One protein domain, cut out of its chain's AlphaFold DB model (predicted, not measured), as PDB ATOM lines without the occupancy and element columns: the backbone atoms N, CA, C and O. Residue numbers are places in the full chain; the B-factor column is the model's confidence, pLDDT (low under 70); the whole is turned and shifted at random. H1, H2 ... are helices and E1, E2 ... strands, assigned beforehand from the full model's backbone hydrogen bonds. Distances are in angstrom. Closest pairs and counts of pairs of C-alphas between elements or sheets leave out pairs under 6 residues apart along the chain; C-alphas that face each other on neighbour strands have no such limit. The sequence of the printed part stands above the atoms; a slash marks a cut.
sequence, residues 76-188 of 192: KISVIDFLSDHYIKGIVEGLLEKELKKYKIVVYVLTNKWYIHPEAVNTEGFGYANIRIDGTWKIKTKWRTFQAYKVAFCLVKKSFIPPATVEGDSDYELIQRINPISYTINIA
ATOM      1  N   LYS A  76     145.601 126.809 130.714       91.69
ATOM      2  CA  LYS A  76     146.492 126.408 129.628       91.69
ATOM      3  C   LYS A  76     147.327 125.207 130.037       91.69
ATOM      4  O   LYS A  76     147.846 125.146 131.147       91.69
ATOM      5  N   ILE A  77     147.489 124.266 129.113       94.62
ATOM      6  CA  ILE A  77     148.422 123.148 129.247       94.62
ATOM      7  C   ILE A  77     149.575 123.408 128.289       94.62
ATOM      8  O   ILE A  77     149.359 123.583 127.092       94.62
ATOM      9  N   SER A  78     150.794 123.415 128.816       94.25
ATOM     10  CA  SER A  78     152.009 123.587 128.021       94.25
ATOM     11  C   SER A  78     152.930 122.390 128.226       94.25
ATOM     12  O   SER A  78     153.143 121.949 129.357       94.25
ATOM     13  N   VAL A  79     153.490 121.864 127.138       94.06
ATOM     14  CA  VAL A  79     154.564 120.862 127.185       94.06
ATOM     15  C   VAL A  79     155.892 121.604 127.293       94.06
ATOM     16  O   VAL A  79     156.127 122.545 126.542       94.06
ATOM     17  N   ILE A  80     156.737 121.203 128.241       94.81
ATOM     18  CA  ILE A  80     158.028 121.858 128.502       94.81
ATOM     19  C   ILE A  80     159.172 121.057 127.892       94.81
ATOM     20  O   ILE A  80     160.137 121.632 127.401       94.81
ATOM     21  N   ASP A  81     159.099 119.732 127.973       92.81
ATOM     22  CA  ASP A  81     160.203 118.864 127.582       92.81
ATOM     23  C   ASP A  81     159.683 117.465 127.274       92.81
ATOM     24  O   ASP A  81     158.689 116.992 127.846       92.81
ATOM     25  N   PHE A  82     160.405 116.811 126.384       91.25
ATOM     26  CA  PHE A  82     160.085 115.510 125.857       91.25
ATOM     27  C   PHE A  82     161.374 114.718 125.674       91.25
ATOM     28  O   PHE A  82     162.280 115.140 124.959       91.25
ATOM     29  N   LEU A  83     161.422 113.540 126.290       90.50
ATOM     30  CA  LEU A  83     162.502 112.588 126.110       90.50
ATOM     31  C   LEU A  83     161.900 111.213 125.827       90.50
ATOM     32  O   LEU A  83     161.192 110.644 126.666       90.50
ATOM     33  N   SER A  84     162.171 110.693 124.631       87.75
ATOM     34  CA  SER A  84     161.671 109.387 124.208       87.75
ATOM     35  C   SER A  84     162.164 108.268 125.134       87.75
ATOM     36  O   SER A  84     163.271 108.337 125.672       87.75
ATOM     37  N   ASP A  85     161.305 107.275 125.370       87.81
ATOM     38  CA  ASP A  85     161.504 106.158 126.313       87.81
ATOM     39  C   ASP A  85     161.798 106.551 127.780       87.81
ATOM     40  O   ASP A  85     162.219 105.738 128.599       87.81
ATOM     41  N   HIS A  86     161.581 107.819 128.131       90.75
ATOM     42  CA  HIS A  86     161.815 108.361 129.463       90.75
ATOM     43  C   HIS A  86     160.584 109.095 129.993       90.75
ATOM     44  O   HIS A  86     159.953 108.638 130.953       90.75
ATOM     45  N   TYR A  87     160.258 110.269 129.437       93.06
ATOM     46  CA  TYR A  87     159.146 111.082 129.921       93.06
ATOM     47  C   TYR A  87     158.645 112.157 128.950       93.06
ATOM     48  O   TYR A  87     159.369 112.656 128.096       93.06
ATOM     49  N   ILE A  88     157.422 112.620 129.214       93.62
ATOM     50  CA  ILE A  88     156.930 113.947 128.827       93.62
ATOM     51  C   ILE A  88     156.673 114.732 130.110       93.62
ATOM     52  O   ILE A  88     156.095 114.188 131.057       93.62
ATOM     53  N   LYS A  89     157.084 116.000 130.160       95.69
ATOM     54  CA  LYS A  89     156.722 116.905 131.258       95.69
ATOM     55  C   LYS A  89     156.158 118.212 130.734       95.69
ATOM     56  O   LYS A  89     156.516 118.686 129.655       95.69
ATOM     57  N   GLY A  90     155.311 118.821 131.545       96.75
ATOM     58  CA  GLY A  90     154.699 120.097 131.231       96.75
ATOM     59  C   GLY A  90     154.199 120.818 132.467       96.75
ATOM     60  O   GLY A  90     154.498 120.428 133.599       96.75
ATOM     61  N   ILE A  91     153.433 121.873 132.226       97.44
ATOM     62  CA  ILE A  91     152.829 122.724 133.249       97.44
ATOM     63  C   ILE A  91     151.368 123.013 132.906       97.44
ATOM     64  O   ILE A  91     150.995 123.081 131.731       97.44
ATOM     65  N   VAL A  92     150.545 123.141 133.943       96.31
ATOM     66  CA  VAL A  92     149.185 123.673 133.867       96.31
ATOM     67  C   VAL A  92     149.181 125.065 134.480       96.31
ATOM     68  O   VAL A  92     149.549 125.238 135.639       96.31
ATOM     69  N   GLU A  93     148.750 126.046 133.699       93.06
ATOM     70  CA  GLU A  93     148.622 127.446 134.096       93.06
ATOM     71  C   GLU A  93     147.139 127.811 134.250       93.06
ATOM     72  O   GLU A  93     146.264 127.123 133.723       93.06
ATOM     73  N   GLY A  94     146.847 128.894 134.974       87.31
ATOM     74  CA  GLY A  94     145.480 129.406 135.136       87.31
ATOM     75  C   GLY A  94     144.645 128.719 136.221       87.31
ATOM     76  O   GLY A  94     143.499 129.103 136.430       87.31
ATOM     77  N   LEU A  95     145.210 127.750 136.950       86.69
ATOM     78  CA  LEU A  95     144.576 127.124 138.113       86.69
ATOM     79  C   LEU A  95     145.215 127.583 139.424       86.69
ATOM     80  O   LEU A  95     146.434 127.713 139.527       86.69
ATOM     81  N   LEU A  96     144.390 127.748 140.460       86.25
ATOM     82  CA  LEU A  96     144.882 127.948 141.820       86.25
ATOM     83  C   LEU A  96     145.441 126.639 142.392       86.25
ATOM     84  O   LEU A  96     144.909 125.556 142.146       86.25
ATOM     85  N   GLU A  97     146.436 126.745 143.269       87.06
ATOM     86  CA  GLU A  97     147.109 125.610 143.916       87.06
ATOM     87  C   GLU A  97     146.133 124.595 144.545       87.06
ATOM     88  O   GLU A  97     146.216 123.382 144.330       87.06
ATOM     89  N   LYS A  98     145.116 125.099 145.259       85.56
ATOM     90  CA  LYS A  98     144.071 124.283 145.904       85.56
ATOM     91  C   LYS A  98     143.225 123.464 144.921       85.56
ATOM     92  O   LYS A  98     142.511 122.548 145.340       85.56
ATOM     93  N   GLU A  99     143.250 123.821 143.643       89.69
ATOM     94  CA  GLU A  99     142.464 123.205 142.579       89.69
ATOM     95  C   GLU A  99     143.260 122.189 141.779       89.69
ATOM     96  O   GLU A  99     142.669 121.207 141.340       89.69
ATOM     97  N   LEU A 100     144.583 122.342 141.683       90.75
ATOM     98  CA  LEU A 100     145.465 121.410 140.973       90.75
ATOM     99  C   LEU A 100     145.248 119.961 141.428       90.75
ATOM    100  O   LEU A 100     145.087 119.060 140.608       90.75
ATOM    101  N   LYS A 101     145.091 119.738 142.741       93.62
ATOM    102  CA  LYS A 101     144.833 118.405 143.319       93.62
ATOM    103  C   LYS A 101     143.507 117.757 142.894       93.62
ATOM    104  O   LYS A 101     143.320 116.561 143.128       93.62
ATOM    105  N   LYS A 102     142.568 118.530 142.336       95.69
ATOM    106  CA  LYS A 102     141.262 118.051 141.850       95.69
ATOM    107  C   LYS A 102     141.341 117.513 140.423       95.69
ATOM    108  O   LYS A 102     140.373 116.902 139.963       95.69
ATOM    109  N   TYR A 103     142.463 117.721 139.741       96.88
ATOM    110  CA  TYR A 103     142.637 117.399 138.335       96.88
ATOM    111  C   TYR A 103     143.856 116.508 138.103       96.88
ATOM    112  O   TYR A 103     144.683 116.285 138.987       96.88
ATOM    113  N   LYS A 104     143.920 115.948 136.899       97.25
ATOM    114  CA  LYS A 104     145.039 115.154 136.393       97.25
ATOM    115  C   LYS A 104     145.157 115.349 134.885       97.25
ATOM    116  O   LYS A 104     144.180 115.729 134.236       97.25
ATOM    117  N   ILE A 105     146.334 115.066 134.342       97.56
ATOM    118  CA  ILE A 105     146.588 115.060 132.901       97.56
ATOM    119  C   ILE A 105     146.487 113.631 132.390       97.56
ATOM    120  O   ILE A 105     147.163 112.744 132.905       97.56
ATOM    121  N   VAL A 106     145.665 113.410 131.374       96.50
ATOM    122  CA  VAL A 106     145.635 112.162 130.604       96.50
ATOM    123  C   VAL A 106     146.276 112.440 129.256       96.50
ATOM    124  O   VAL A 106     145.958 113.447 128.623       96.50
ATOM    125  N   VAL A 107     147.182 111.565 128.830       95.19
ATOM    126  CA  VAL A 107     147.869 111.700 127.545       95.19
ATOM    127  C   VAL A 107     147.315 110.668 126.581       95.19
ATOM    128  O   VAL A 107     147.285 109.482 126.900       95.19
ATOM    129  N   TYR A 108     146.881 111.126 125.414       95.19
ATOM    130  CA  TYR A 108     146.449 110.278 124.311       95.19
ATOM    131  C   TYR A 108     147.416 110.403 123.143       95.19
ATOM    132  O   TYR A 108     147.920 111.486 122.869       95.19
ATOM    133  N   VAL A 109     147.651 109.309 122.430       94.44
ATOM    134  CA  VAL A 109     148.452 109.282 121.203       94.44
ATOM    135  C   VAL A 109     147.618 108.730 120.063       94.44
ATOM    136  O   VAL A 109     146.890 107.752 120.239       94.44
ATOM    137  N   LEU A 110     147.711 109.378 118.907       95.06
ATOM    138  CA  LEU A 110     147.033 108.969 117.689       95.06
ATOM    139  C   LEU A 110     147.995 108.154 116.836       95.06
ATOM    140  O   LEU A 110     148.962 108.702 116.313       95.06
ATOM    141  N   THR A 111     147.715 106.867 116.670       91.44
ATOM    142  CA  THR A 111     148.304 106.051 115.601       91.44
ATOM    143  C   THR A 111     147.217 105.827 114.550       91.44
ATOM    144  O   THR A 111     146.925 106.726 113.779       91.44
ATOM    145  N   ASN A 112     146.510 104.700 114.572       90.69
ATOM    146  CA  ASN A 112     145.295 104.491 113.773       90.69
ATOM    147  C   ASN A 112     144.014 104.987 114.465       90.69
ATOM    148  O   ASN A 112     142.997 105.197 113.816       90.69
ATOM    149  N   LYS A 113     144.061 105.116 115.790       93.50
ATOM    150  CA  LYS A 113     143.031 105.695 116.651       93.50
ATOM    151  C   LYS A 113     143.699 106.266 117.893       93.50
ATOM    152  O   LYS A 113     144.915 106.124 118.062       93.50
ATOM    153  N   TRP A 114     142.929 106.896 118.764       95.25
ATOM    154  CA  TRP A 114     143.465 107.463 119.993       95.25
ATOM    155  C   TRP A 114     143.610 106.401 121.084       95.25
ATOM    156  O   TRP A 114     142.639 105.745 121.462       95.25
ATOM    157  N   TYR A 115     144.814 106.277 121.640       93.25
ATOM    158  CA  TYR A 115     145.131 105.391 122.764       93.25
ATOM    159  C   TYR A 115     145.661 106.192 123.940       93.25
ATOM    160  O   TYR A 115     146.430 107.128 123.739       93.25
ATOM    161  N   ILE A 116     145.335 105.781 125.163       92.12
ATOM    162  CA  ILE A 116     146.031 106.304 126.341       92.12
ATOM    163  C   ILE A 116     147.519 105.923 126.269       92.12
ATOM    164  O   ILE A 116     147.876 104.776 125.980       92.12
ATOM    165  N   HIS A 117     148.381 106.898 126.551       87.62
ATOM    166  CA  HIS A 117     149.832 106.766 126.586       87.62
ATOM    167  C   HIS A 117     150.382 106.777 128.027       87.62
ATOM    168  O   HIS A 117     149.858 107.521 128.861       87.62
ATOM    169  N   PRO A 118     151.503 106.075 128.298       82.81
ATOM    170  CA  PRO A 118     152.146 105.061 127.451       82.81
ATOM    171  C   PRO A 118     151.426 103.714 127.440       82.81
ATOM    172  O   PRO A 118     151.667 102.915 126.536       82.81
ATOM    173  N   GLU A 119     150.553 103.446 128.408       81.50
ATOM    174  CA  GLU A 119     149.833 102.181 128.530       81.50
ATOM    175  C   GLU A 119     148.357 102.456 128.818       81.50
ATOM    176  O   GLU A 119     148.005 103.424 129.487       81.50
ATOM    177  N   ALA A 120     147.466 101.589 128.335       82.62
ATOM    178  CA  ALA A 120     146.021 101.727 128.519       82.62
ATOM    179  C   ALA A 120     145.563 101.357 129.947       82.62
ATOM    180  O   ALA A 120     144.565 100.664 130.143       82.62
ATOM    181  N   VAL A 121     146.324 101.794 130.949       84.06
ATOM    182  CA  VAL A 121     146.164 101.468 132.364       84.06
ATOM    183  C   VAL A 121     145.837 102.749 133.120       84.06
ATOM    184  O   VAL A 121     146.546 103.743 133.016       84.06
ATOM    185  N   ASN A 122     144.788 102.738 133.940       84.44
ATOM    186  CA  ASN A 122     144.404 103.892 134.759       84.44
ATOM    187  C   ASN A 122     145.278 104.015 136.027       84.44
ATOM    188  O   ASN A 122     144.775 104.029 137.151       84.44
ATOM    189  N   THR A 123     146.595 104.104 135.839       88.88
ATOM    190  CA  THR A 123     147.597 104.232 136.906       88.88
ATOM    191  C   THR A 123     148.441 105.483 136.688       88.88
ATOM    192  O   THR A 123     148.798 105.828 135.557       88.88
ATOM    193  N   GLU A 124     148.763 106.174 137.782       90.81
ATOM    194  CA  GLU A 124     149.640 107.342 137.748       90.81
ATOM    195  C   GLU A 124     151.007 106.989 137.142       90.81
ATOM    196  O   GLU A 124     151.613 105.971 137.472       90.81
ATOM    197  N   GLY A 125     151.493 107.838 136.240       87.06
ATOM    198  CA  GLY A 125     152.733 107.655 135.495       87.06
ATOM    199  C   GLY A 125     152.610 106.787 134.239       87.06
ATOM    200  O   GLY A 125     153.543 106.815 133.440       87.06
ATOM    201  N   PHE A 126     151.490 106.076 134.041       83.06
ATOM    202  CA  PHE A 126     151.289 105.138 132.922       83.06
ATOM    203  C   PHE A 126     150.048 105.410 132.067       83.06
ATOM    204  O   PHE A 126     150.089 105.150 130.872       83.06
ATOM    205  N   GLY A 127     148.970 105.942 132.643       85.38
ATOM    206  CA  GLY A 127     147.825 106.431 131.860       85.38
ATOM    207  C   GLY A 127     147.325 107.805 132.273       85.38
ATOM    208  O   GLY A 127     146.488 108.398 131.597       85.38
ATOM    209  N   TYR A 128     147.846 108.350 133.371       94.38
ATOM    210  CA  TYR A 128     147.674 109.753 133.718       94.38
ATOM    211  C   TYR A 128     148.851 110.259 134.550       94.38
ATOM    212  O   TYR A 128     149.569 109.477 135.165       94.38
ATOM    213  N   ALA A 129     149.023 111.573 134.623       96.50
ATOM    214  CA  ALA A 129     149.931 112.239 135.545       96.50
ATOM    215  C   ALA A 129     149.131 113.104 136.522       96.50
ATOM    216  O   ALA A 129     148.279 113.894 136.105       96.50
ATOM    217  N   ASN A 130     149.396 112.973 137.824       96.81
ATOM    218  CA  ASN A 130     148.915 113.970 138.773       96.81
ATOM    219  C   ASN A 130     149.670 115.286 138.564       96.81
ATOM    220  O   ASN A 130     150.833 115.305 138.151       96.81
ATOM    221  N   ILE A 131     148.988 116.381 138.878       97.19
ATOM    222  CA  ILE A 131     149.561 117.720 138.810       97.19
ATOM    223  C   ILE A 131     150.115 118.056 140.189       97.19
ATOM    224  O   ILE A 131     149.434 117.890 141.207       97.19
ATOM    225  N   ARG A 132     151.374 118.480 140.221       96.62
ATOM    226  CA  ARG A 132     152.059 118.922 141.431       96.62
ATOM    227  C   ARG A 132     151.556 120.299 141.855       96.62
ATOM    228  O   ARG A 132     150.815 120.965 141.140       96.62
ATOM    229  N   ILE A 133     151.962 120.712 143.048       93.88
ATOM    230  CA  ILE A 133     151.548 121.974 143.674       93.88
ATOM    231  C   ILE A 133     151.995 123.213 142.883       93.88
ATOM    232  O   ILE A 133     151.326 124.235 142.898       93.88
ATOM    233  N   ASP A 134     153.091 123.086 142.136       93.38
ATOM    234  CA  ASP A 134     153.653 124.101 141.244       93.38
ATOM    235  C   ASP A 134     153.029 124.081 139.833       93.38
ATOM    236  O   ASP A 134     153.520 124.744 138.924       93.38
ATOM    237  N   GLY A 135     151.974 123.288 139.619       95.88
ATOM    238  CA  GLY A 135     151.319 123.126 138.321       95.88
ATOM    239  C   GLY A 135     152.039 122.168 137.372       95.88
ATOM    240  O   GLY A 135     151.517 121.875 136.294       95.88
ATOM    241  N   THR A 136     153.209 121.642 137.741       97.81
ATOM    242  CA  THR A 136     153.966 120.743 136.865       97.81
ATOM    243  C   THR A 136     153.383 119.335 136.855       97.81
ATOM    244  O   THR A 136     152.817 118.844 137.833       97.81
ATOM    245  N   TRP A 137     153.537 118.648 135.730       97.12
ATOM    246  CA  TRP A 137     153.140 117.254 135.568       97.12
ATOM    247  C   TRP A 137     154.199 116.504 134.763       97.12
ATOM    248  O   TRP A 137     154.950 117.089 133.980       97.12
ATOM    249  N   LYS A 138     154.281 115.190 134.979       96.38
ATOM    250  CA  LYS A 138     155.222 114.309 134.286       96.38
ATOM    251  C   LYS A 138     154.593 112.937 134.091       96.38
ATOM    252  O   LYS A 138     154.117 112.348 135.057       96.38
ATOM    253  N   ILE A 139     154.635 112.425 132.868       93.62
ATOM    254  CA  ILE A 139     154.235 111.054 132.536       93.62
ATOM    255  C   ILE A 139     155.418 110.326 131.907       93.62
ATOM    256  O   ILE A 139     156.263 110.963 131.273       93.62
ATOM    257  N   LYS A 140     155.518 109.010 132.108       92.12
ATOM    258  CA  LYS A 140     156.542 108.217 131.426       92.12
ATOM    259  C   LYS A 140     156.222 108.127 129.943       92.12
ATOM    260  O   LYS A 140     155.061 108.196 129.555       92.12
ATOM    261  N   THR A 141     157.254 107.941 129.138       89.19
ATOM    262  CA  THR A 141     157.114 107.532 127.742       89.19
ATOM    263  C   THR A 141     157.707 106.146 127.587       89.19
ATOM    264  O   THR A 141     158.489 105.699 128.425       89.19
ATOM    265  N   LYS A 142     157.288 105.447 126.540       86.88
ATOM    266  CA  LYS A 142     157.829 104.146 126.167       86.88
ATOM    267  C   LYS A 142     157.957 104.128 124.661       86.88
ATOM    268  O   LYS A 142     156.968 104.434 123.992       86.88
ATOM    269  N   TRP A 143     159.138 103.781 124.159       80.44
ATOM    270  CA  TRP A 143     159.339 103.657 122.720       80.44
ATOM    271  C   TRP A 143     158.364 102.628 122.146       80.44
ATOM    272  O   TRP A 143     158.175 101.541 122.706       80.44
ATOM    273  N   ARG A 144     157.738 102.959 121.016       72.06
ATOM    274  CA  ARG A 144     156.839 102.055 120.297       72.06
ATOM    275  C   ARG A 144     157.388 101.746 118.914       72.06
ATOM    276  O   ARG A 144     158.009 102.575 118.266       72.06
ATOM    277  N   THR A 145     157.112 100.534 118.440       74.81
ATOM    278  CA  THR A 145     157.449 100.117 117.069       74.81
ATOM    279  C   THR A 145     156.699 100.941 116.017       74.81
ATOM    280  O   THR A 145     157.143 101.025 114.877       74.81
ATOM    281  N   PHE A 146     155.568 101.547 116.392       82.12
ATOM    282  CA  PHE A 146     154.743 102.374 115.519       82.12
ATOM    283  C   PHE A 146     154.733 103.813 116.019       82.12
ATOM    284  O   PHE A 146     154.290 104.059 117.139       82.12
ATOM    285  N   GLN A 147     155.177 104.723 115.156       89.19
ATOM    286  CA  GLN A 147     155.171 106.161 115.390       89.19
ATOM    287  C   GLN A 147     153.734 106.699 115.436       89.19
ATOM    288  O   GLN A 147     152.932 106.446 114.533       89.19
ATOM    289  N   ALA A 148     153.417 107.473 116.466       92.69
ATOM    290  CA  ALA A 148     152.201 108.259 116.545       92.69
ATOM    291  C   ALA A 148     152.294 109.499 115.654       92.69
ATOM    292  O   ALA A 148     153.361 110.078 115.449       92.69
ATOM    293  N   TYR A 149     151.145 109.943 115.163       94.50
ATOM    294  CA  TYR A 149     151.003 111.163 114.376       94.50
ATOM    295  C   TYR A 149     150.779 112.385 115.268       94.50
ATOM    296  O   TYR A 149     151.312 113.465 115.011       94.50
ATOM    297  N   LYS A 150     149.989 112.221 116.333       95.69
ATOM    298  CA  LYS A 150     149.640 113.291 117.271       95.69
ATOM    299  C   LYS A 150     149.677 112.807 118.708       95.69
ATOM    300  O   LYS A 150     149.476 111.627 118.989       95.69
ATOM    301  N   VAL A 151     149.874 113.753 119.616       94.81
ATOM    302  CA  VAL A 151     149.745 113.558 121.056       94.81
ATOM    303  C   VAL A 151     148.837 114.642 121.629       94.81
ATOM    304  O   VAL A 151     149.009 115.829 121.354       94.81
ATOM    305  N   ALA A 152     147.853 114.225 122.412       96.44
ATOM    306  CA  ALA A 152     146.898 115.088 123.080       96.44
ATOM    307  C   ALA A 152     147.110 115.025 124.592       96.44
ATOM    308  O   ALA A 152     147.251 113.948 125.170       96.44
ATOM    309  N   PHE A 153     147.091 116.184 125.236       96.62
ATOM    310  CA  PHE A 153     147.198 116.329 126.681       96.62
ATOM    311  C   PHE A 153     145.882 116.896 127.187       96.62
ATOM    312  O   PHE A 153     145.537 118.033 126.877       96.62
ATOM    313  N   CYS A 154     145.146 116.096 127.948       96.94
ATOM    314  CA  CYS A 154     143.796 116.409 128.389       96.94
ATOM    315  C   CYS A 154     143.780 116.628 129.903       96.94
ATOM    316  O   CYS A 154     144.050 115.701 130.671       96.94
ATOM    317  N   LEU A 155     143.420 117.834 130.342       96.88
ATOM    318  CA  LEU A 155     143.149 118.117 131.746       96.88
ATOM    319  C   LEU A 155     141.738 117.653 132.097       96.88
ATOM    320  O   LEU A 155     140.747 118.154 131.566       96.88
ATOM    321  N   VAL A 156     141.642 116.713 133.029       96.69
ATOM    322  CA  VAL A 156     140.374 116.106 133.442       96.69
ATOM    323  C   VAL A 156     140.252 116.088 134.960       96.69
ATOM    324  O   VAL A 156     141.238 116.198 135.693       96.69
ATOM    325  N   LYS A 157     139.027 115.909 135.462       96.38
ATOM    326  CA  LYS A 157     138.789 115.667 136.894       96.38
ATOM    327  C   LYS A 157     139.552 114.429 137.359       96.38
ATOM    328  O   LYS A 157     139.600 113.420 136.663       96.38
ATOM    329  N   LYS A 158     140.092 114.464 138.577       95.25
ATOM    330  CA  LYS A 158     140.877 113.358 139.145       95.25
ATOM    331  C   LYS A 158     140.099 112.036 139.196       95.25
ATOM    332  O   LYS A 158     140.677 110.978 138.954       95.25
ATOM    333  N   SER A 159     138.788 112.115 139.434       94.56
ATOM    334  CA  SER A 159     137.859 110.977 139.455       94.56
ATOM    335  C   SER A 159     137.494 110.425 138.074       94.56
ATOM    336  O   SER A 159     136.855 109.380 138.000       94.56
ATOM    337  N   PHE A 160     137.846 111.111 136.983       95.25
ATOM    338  CA  PHE A 160     137.548 110.639 135.635       95.25
ATOM    339  C   PHE A 160     138.337 109.365 135.333       95.25
ATOM    340  O   PHE A 160     139.546 109.301 135.575       95.25
ATOM    341  N   ILE A 161     137.655 108.356 134.796       93.31
ATOM    342  CA  ILE A 161     138.273 107.115 134.334       93.31
ATOM    343  C   ILE A 161     138.379 107.223 132.813       93.31
ATOM    344  O   ILE A 161     137.352 107.134 132.137       93.31
ATOM    345  N   PRO A 162     139.582 107.475 132.269       90.56
ATOM    346  CA  PRO A 162     139.740 107.660 130.838       90.56
ATOM    347  C   PRO A 162     139.518 106.334 130.093       90.56
ATOM    348  O   PRO A 162     139.999 105.291 130.548       90.56
ATOM    349  N   PRO A 163     138.796 106.338 128.960       92.38
ATOM    350  CA  PRO A 163     138.668 105.153 128.126       92.38
ATOM    351  C   PRO A 163     140.026 104.792 127.518       92.38
ATOM    352  O   PRO A 163     140.712 105.662 126.983       92.38
ATOM    353  N   ALA A 164     140.386 103.506 127.572       92.06
ATOM    354  CA  ALA A 164     141.632 102.961 127.023       92.06
ATOM    355  C   ALA A 164     141.896 103.409 125.576       92.06
ATOM    356  O   ALA A 164     143.030 103.735 125.217       92.06
ATOM    357  N   THR A 165     140.830 103.445 124.777       93.25
ATOM    358  CA  THR A 165     140.832 103.901 123.390       93.25
ATOM    359  C   THR A 165     139.625 104.786 123.106       93.25
ATOM    360  O   THR A 165     138.562 104.624 123.713       93.25
ATOM    361  N   VAL A 166     139.778 105.699 122.152       92.75
ATOM    362  CA  VAL A 166     138.665 106.406 121.513       92.75
ATOM    363  C   VAL A 166     138.692 106.028 120.039       92.75
ATOM    364  O   VAL A 166     139.734 106.147 119.397       92.75
ATOM    365  N   GLU A 167     137.581 105.482 119.544       89.75
ATOM    366  CA  GLU A 167     137.440 105.144 118.126       89.75
ATOM    367  C   GLU A 167     137.402 106.421 117.280       89.75
ATOM    368  O   GLU A 167     136.908 107.450 117.743       89.75
ATOM    369  N   GLY A 168     137.925 106.321 116.059       85.12
ATOM    370  CA  GLY A 168     138.131 107.461 115.172       85.12
ATOM    371  C   GLY A 168     139.539 108.057 115.264       85.12
ATOM    372  O   GLY A 168     140.308 107.779 116.190       85.12
ATOM    373  N   ASP A 169     139.891 108.843 114.252       86.56
ATOM    374  CA  ASP A 169     141.202 109.475 114.075       86.56
ATOM    375  C   ASP A 169     141.135 111.008 114.148       86.56
ATOM    376  O   ASP A 169     142.159 111.690 114.048       86.56
ATOM    377  N   SER A 170     139.943 111.567 114.375       92.88
ATOM    378  CA  SER A 170     139.755 113.010 114.439       92.88
ATOM    379  C   SER A 170     140.026 113.564 115.838       92.88
ATOM    380  O   SER A 170     139.747 112.942 116.866       92.88
ATOM    381  N   ASP A 171     140.540 114.793 115.885       93.12
ATOM    382  CA  ASP A 171     140.722 115.530 117.138       93.12
ATOM    383  C   ASP A 171     139.359 115.767 117.822       93.12
ATOM    384  O   ASP A 171     139.236 115.691 119.042       93.12
ATOM    385  N   TYR A 172     138.305 116.000 117.030       91.12
ATOM    386  CA  TYR A 172     136.955 116.274 117.522       91.12
ATOM    387  C   TYR A 172     136.360 115.102 118.312       91.12
ATOM    388  O   TYR A 172     135.830 115.315 119.401       91.12
ATOM    389  N   GLU A 173     136.478 113.870 117.810       90.50
ATOM    390  CA  GLU A 173     135.965 112.676 118.498       90.50
ATOM    391  C   GLU A 173     136.646 112.466 119.849       90.50
ATOM    392  O   GLU A 173     135.967 112.200 120.847       90.50
ATOM    393  N   LEU A 174     137.970 112.659 119.912       93.25
ATOM    394  CA  LEU A 174     138.709 112.617 121.170       93.25
ATOM    395  C   LEU A 174     138.153 113.649 122.156       93.25
ATOM    396  O   LEU A 174     137.793 113.299 123.283       93.25
ATOM    397  N   ILE A 175     138.070 114.916 121.748       93.12
ATOM    398  CA  ILE A 175     137.655 115.999 122.645       93.12
ATOM    399  C   ILE A 175     136.209 115.821 123.102       93.12
ATOM    400  O   ILE A 175     135.935 115.988 124.289       93.12
ATOM    401  N   GLN A 176     135.295 115.410 122.223       91.31
ATOM    402  CA  GLN A 176     133.920 115.112 122.618       91.31
ATOM    403  C   GLN A 176     133.835 113.954 123.612       91.31
ATOM    404  O   GLN A 176     133.084 114.024 124.586       91.31
ATOM    405  N   ARG A 177     134.599 112.881 123.379       92.00
ATOM    406  CA  ARG A 177     134.534 111.677 124.211       92.00
ATOM    407  C   ARG A 177     135.130 111.892 125.596       92.00
ATOM    408  O   ARG A 177     134.605 111.357 126.571       92.00
ATOM    409  N   ILE A 178     136.229 112.638 125.673       93.00
ATOM    410  CA  ILE A 178     136.925 112.923 126.931       93.00
ATOM    411  C   ILE A 178     136.279 114.095 127.671       93.00
ATOM    412  O   ILE A 178     136.258 114.091 128.902       93.00
ATOM    413  N   ASN A 179     135.734 115.067 126.935       92.94
ATOM    414  CA  ASN A 179     135.195 116.324 127.448       92.94
ATOM    415  C   ASN A 179     136.144 116.995 128.467       92.94
ATOM    416  O   ASN A 179     135.786 117.169 129.641       92.94
ATOM    417  N   PRO A 180     137.400 117.285 128.067       94.31
ATOM    418  CA  PRO A 180     138.398 117.827 128.973       94.31
ATOM    419  C   PRO A 180     138.073 119.271 129.362       94.31
ATOM    420  O   PRO A 180     137.430 120.010 128.625       94.31
ATOM    421  N   ILE A 181     138.576 119.688 130.523       92.88
ATOM    422  CA  ILE A 181     138.458 121.073 131.006       92.88
ATOM    423  C   ILE A 181     139.310 122.005 130.145       92.88
ATOM    424  O   ILE A 181     138.908 123.116 129.827       92.88
ATOM    425  N   SER A 182     140.497 121.528 129.778       93.44
ATOM    426  CA  SER A 182     141.417 122.172 128.847       93.44
ATOM    427  C   SER A 182     142.223 121.080 128.151       93.44
ATOM    428  O   SER A 182     142.379 119.974 128.687       93.44
ATOM    429  N   TYR A 183     142.710 121.360 126.950       95.00
ATOM    430  CA  TYR A 183     143.510 120.416 126.188       95.00
ATOM    431  C   TYR A 183     144.506 121.121 125.273       95.00
ATOM    432  O   TYR A 183     144.334 122.281 124.903       95.00
ATOM    433  N   THR A 184     145.542 120.392 124.879       95.31
ATOM    434  CA  THR A 184     146.415 120.772 123.769       95.31
ATOM    435  C   THR A 184     146.746 119.530 122.951       95.31
ATOM    436  O   THR A 184     146.908 118.446 123.514       95.31
ATOM    437  N   ILE A 185     146.790 119.675 121.628       95.50
ATOM    438  CA  ILE A 185     147.121 118.602 120.691       95.50
ATOM    439  C   ILE A 185     148.298 119.077 119.856       95.50
ATOM    440  O   ILE A 185     148.226 120.120 119.212       95.50
ATOM    441  N   ASN A 186     149.364 118.289 119.866       94.31
ATOM    442  CA  ASN A 186     150.585 118.559 119.127       94.31
ATOM    443  C   ASN A 186     150.857 117.420 118.147       94.31
ATOM    444  O   ASN A 186     150.393 116.291 118.337       94.31
ATOM    445  N   ILE A 187     151.662 117.704 117.125       94.50
ATOM    446  CA  ILE A 187     152.306 116.648 116.340       94.50
ATOM    447  C   ILE A 187     153.158 115.821 117.306       94.50
ATOM    448  O   ILE A 187     153.851 116.380 118.162       94.50
ATOM    449  N   ALA A 188     153.057 114.498 117.216       91.56
ATOM    450  CA  ALA A 188     153.829 113.630 118.088       91.56
ATOM    451  C   ALA A 188     155.323 113.736 117.735       91.56
ATOM    452  O   ALA A 188     155.678 113.664 116.556       91.56
TER     453      ALA A 188
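This is residues 76 to 188 of the 192 residues of an uncharacterized protein of Bacteriodetes bacterium (UniProt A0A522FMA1). Two sheets lie face to face as a sandwich with crossed strands: a twisted sheet of four strands, E4 E3 E6 E7, and a smaller one of three, E1 E2 E5. Helix H2 covers the larger sheet's other face, while the short H1 sits far out at one end of the long axis. The printed part has 113 residues with two named helices and seven named strands, in the order E1 E2 H1 E3 E4 E5 E6 H2 E7; both sheets are antiparallel and the class is mixed, helices and strands. The whole is compact, with a radius of gyration of the C-alphas of 12.8 A and spans of 38 by 29 by 23 A.

Begin with the larger sheet: find C-alpha 103 at (142.637, 117.399, 138.335), from which E3, residues 103 to 110, runs 22.7 A. Beside it are E4, residues 114 to 116, and E6, residues 150 to 157, 22.5 A long; E7, residues 182 to 187, ends at C-alpha 187 at (152.306, 116.648, 116.340). The smaller sheet begins at C-alpha 76 at (146.492, 126.408, 129.628) with E1, residues 76 to 83, 21.4 A long, followed by E2, residues 87 to 93, and later E5, residues 136 to 140. H1 is residues 97 to 100 and H2 residues 171 to 178, 10.8 A long.

Look first between E3 and E6, where N 106 and O 154 are 2.9 A apart, within hydrogen-bond range. E4 forms a hairpin with E3, with N 115 and O 109 at 2.9 A, and E7 is the other edge strand, with N 153 and O 184 at 2.8 A. This sheet is only just strongly twisted, its C-alphas up to 4.2 A off the best plane. The two sheets' strands stand at 50 degrees, and the facing parts are 9.3 A centre to centre. Between them, the closest C-alphas of E1 and E7 are those of Ile 77 and Thr 184, 6.3 A apart. In the smaller sheet, the hairpin E1 and E2 has N 78 and O 91 at 2.9 A, and E2 and E5 have N 90 and O 137 at 3.0 A. H2 is over E3 and E6 at a height over the sheet of 8.8 A, slantwise to the strands; every O i to N i+4 pair in it is within hydrogen-bond range. H1, too short for such a pair, is on neither sheet.

The two C-alphas farthest apart, those of Lys 98 and Thr 145, are 39.9 A apart. The printed part has no cut. The long links are E4 to E5, with 19 residues, and E6 to H2, with 13; in the first, residues 129 to 130 pair antiparallel with residues 104 to 105 of E3. The mean pLDDT of the printed part is 91.9, and no printed residue is under 70.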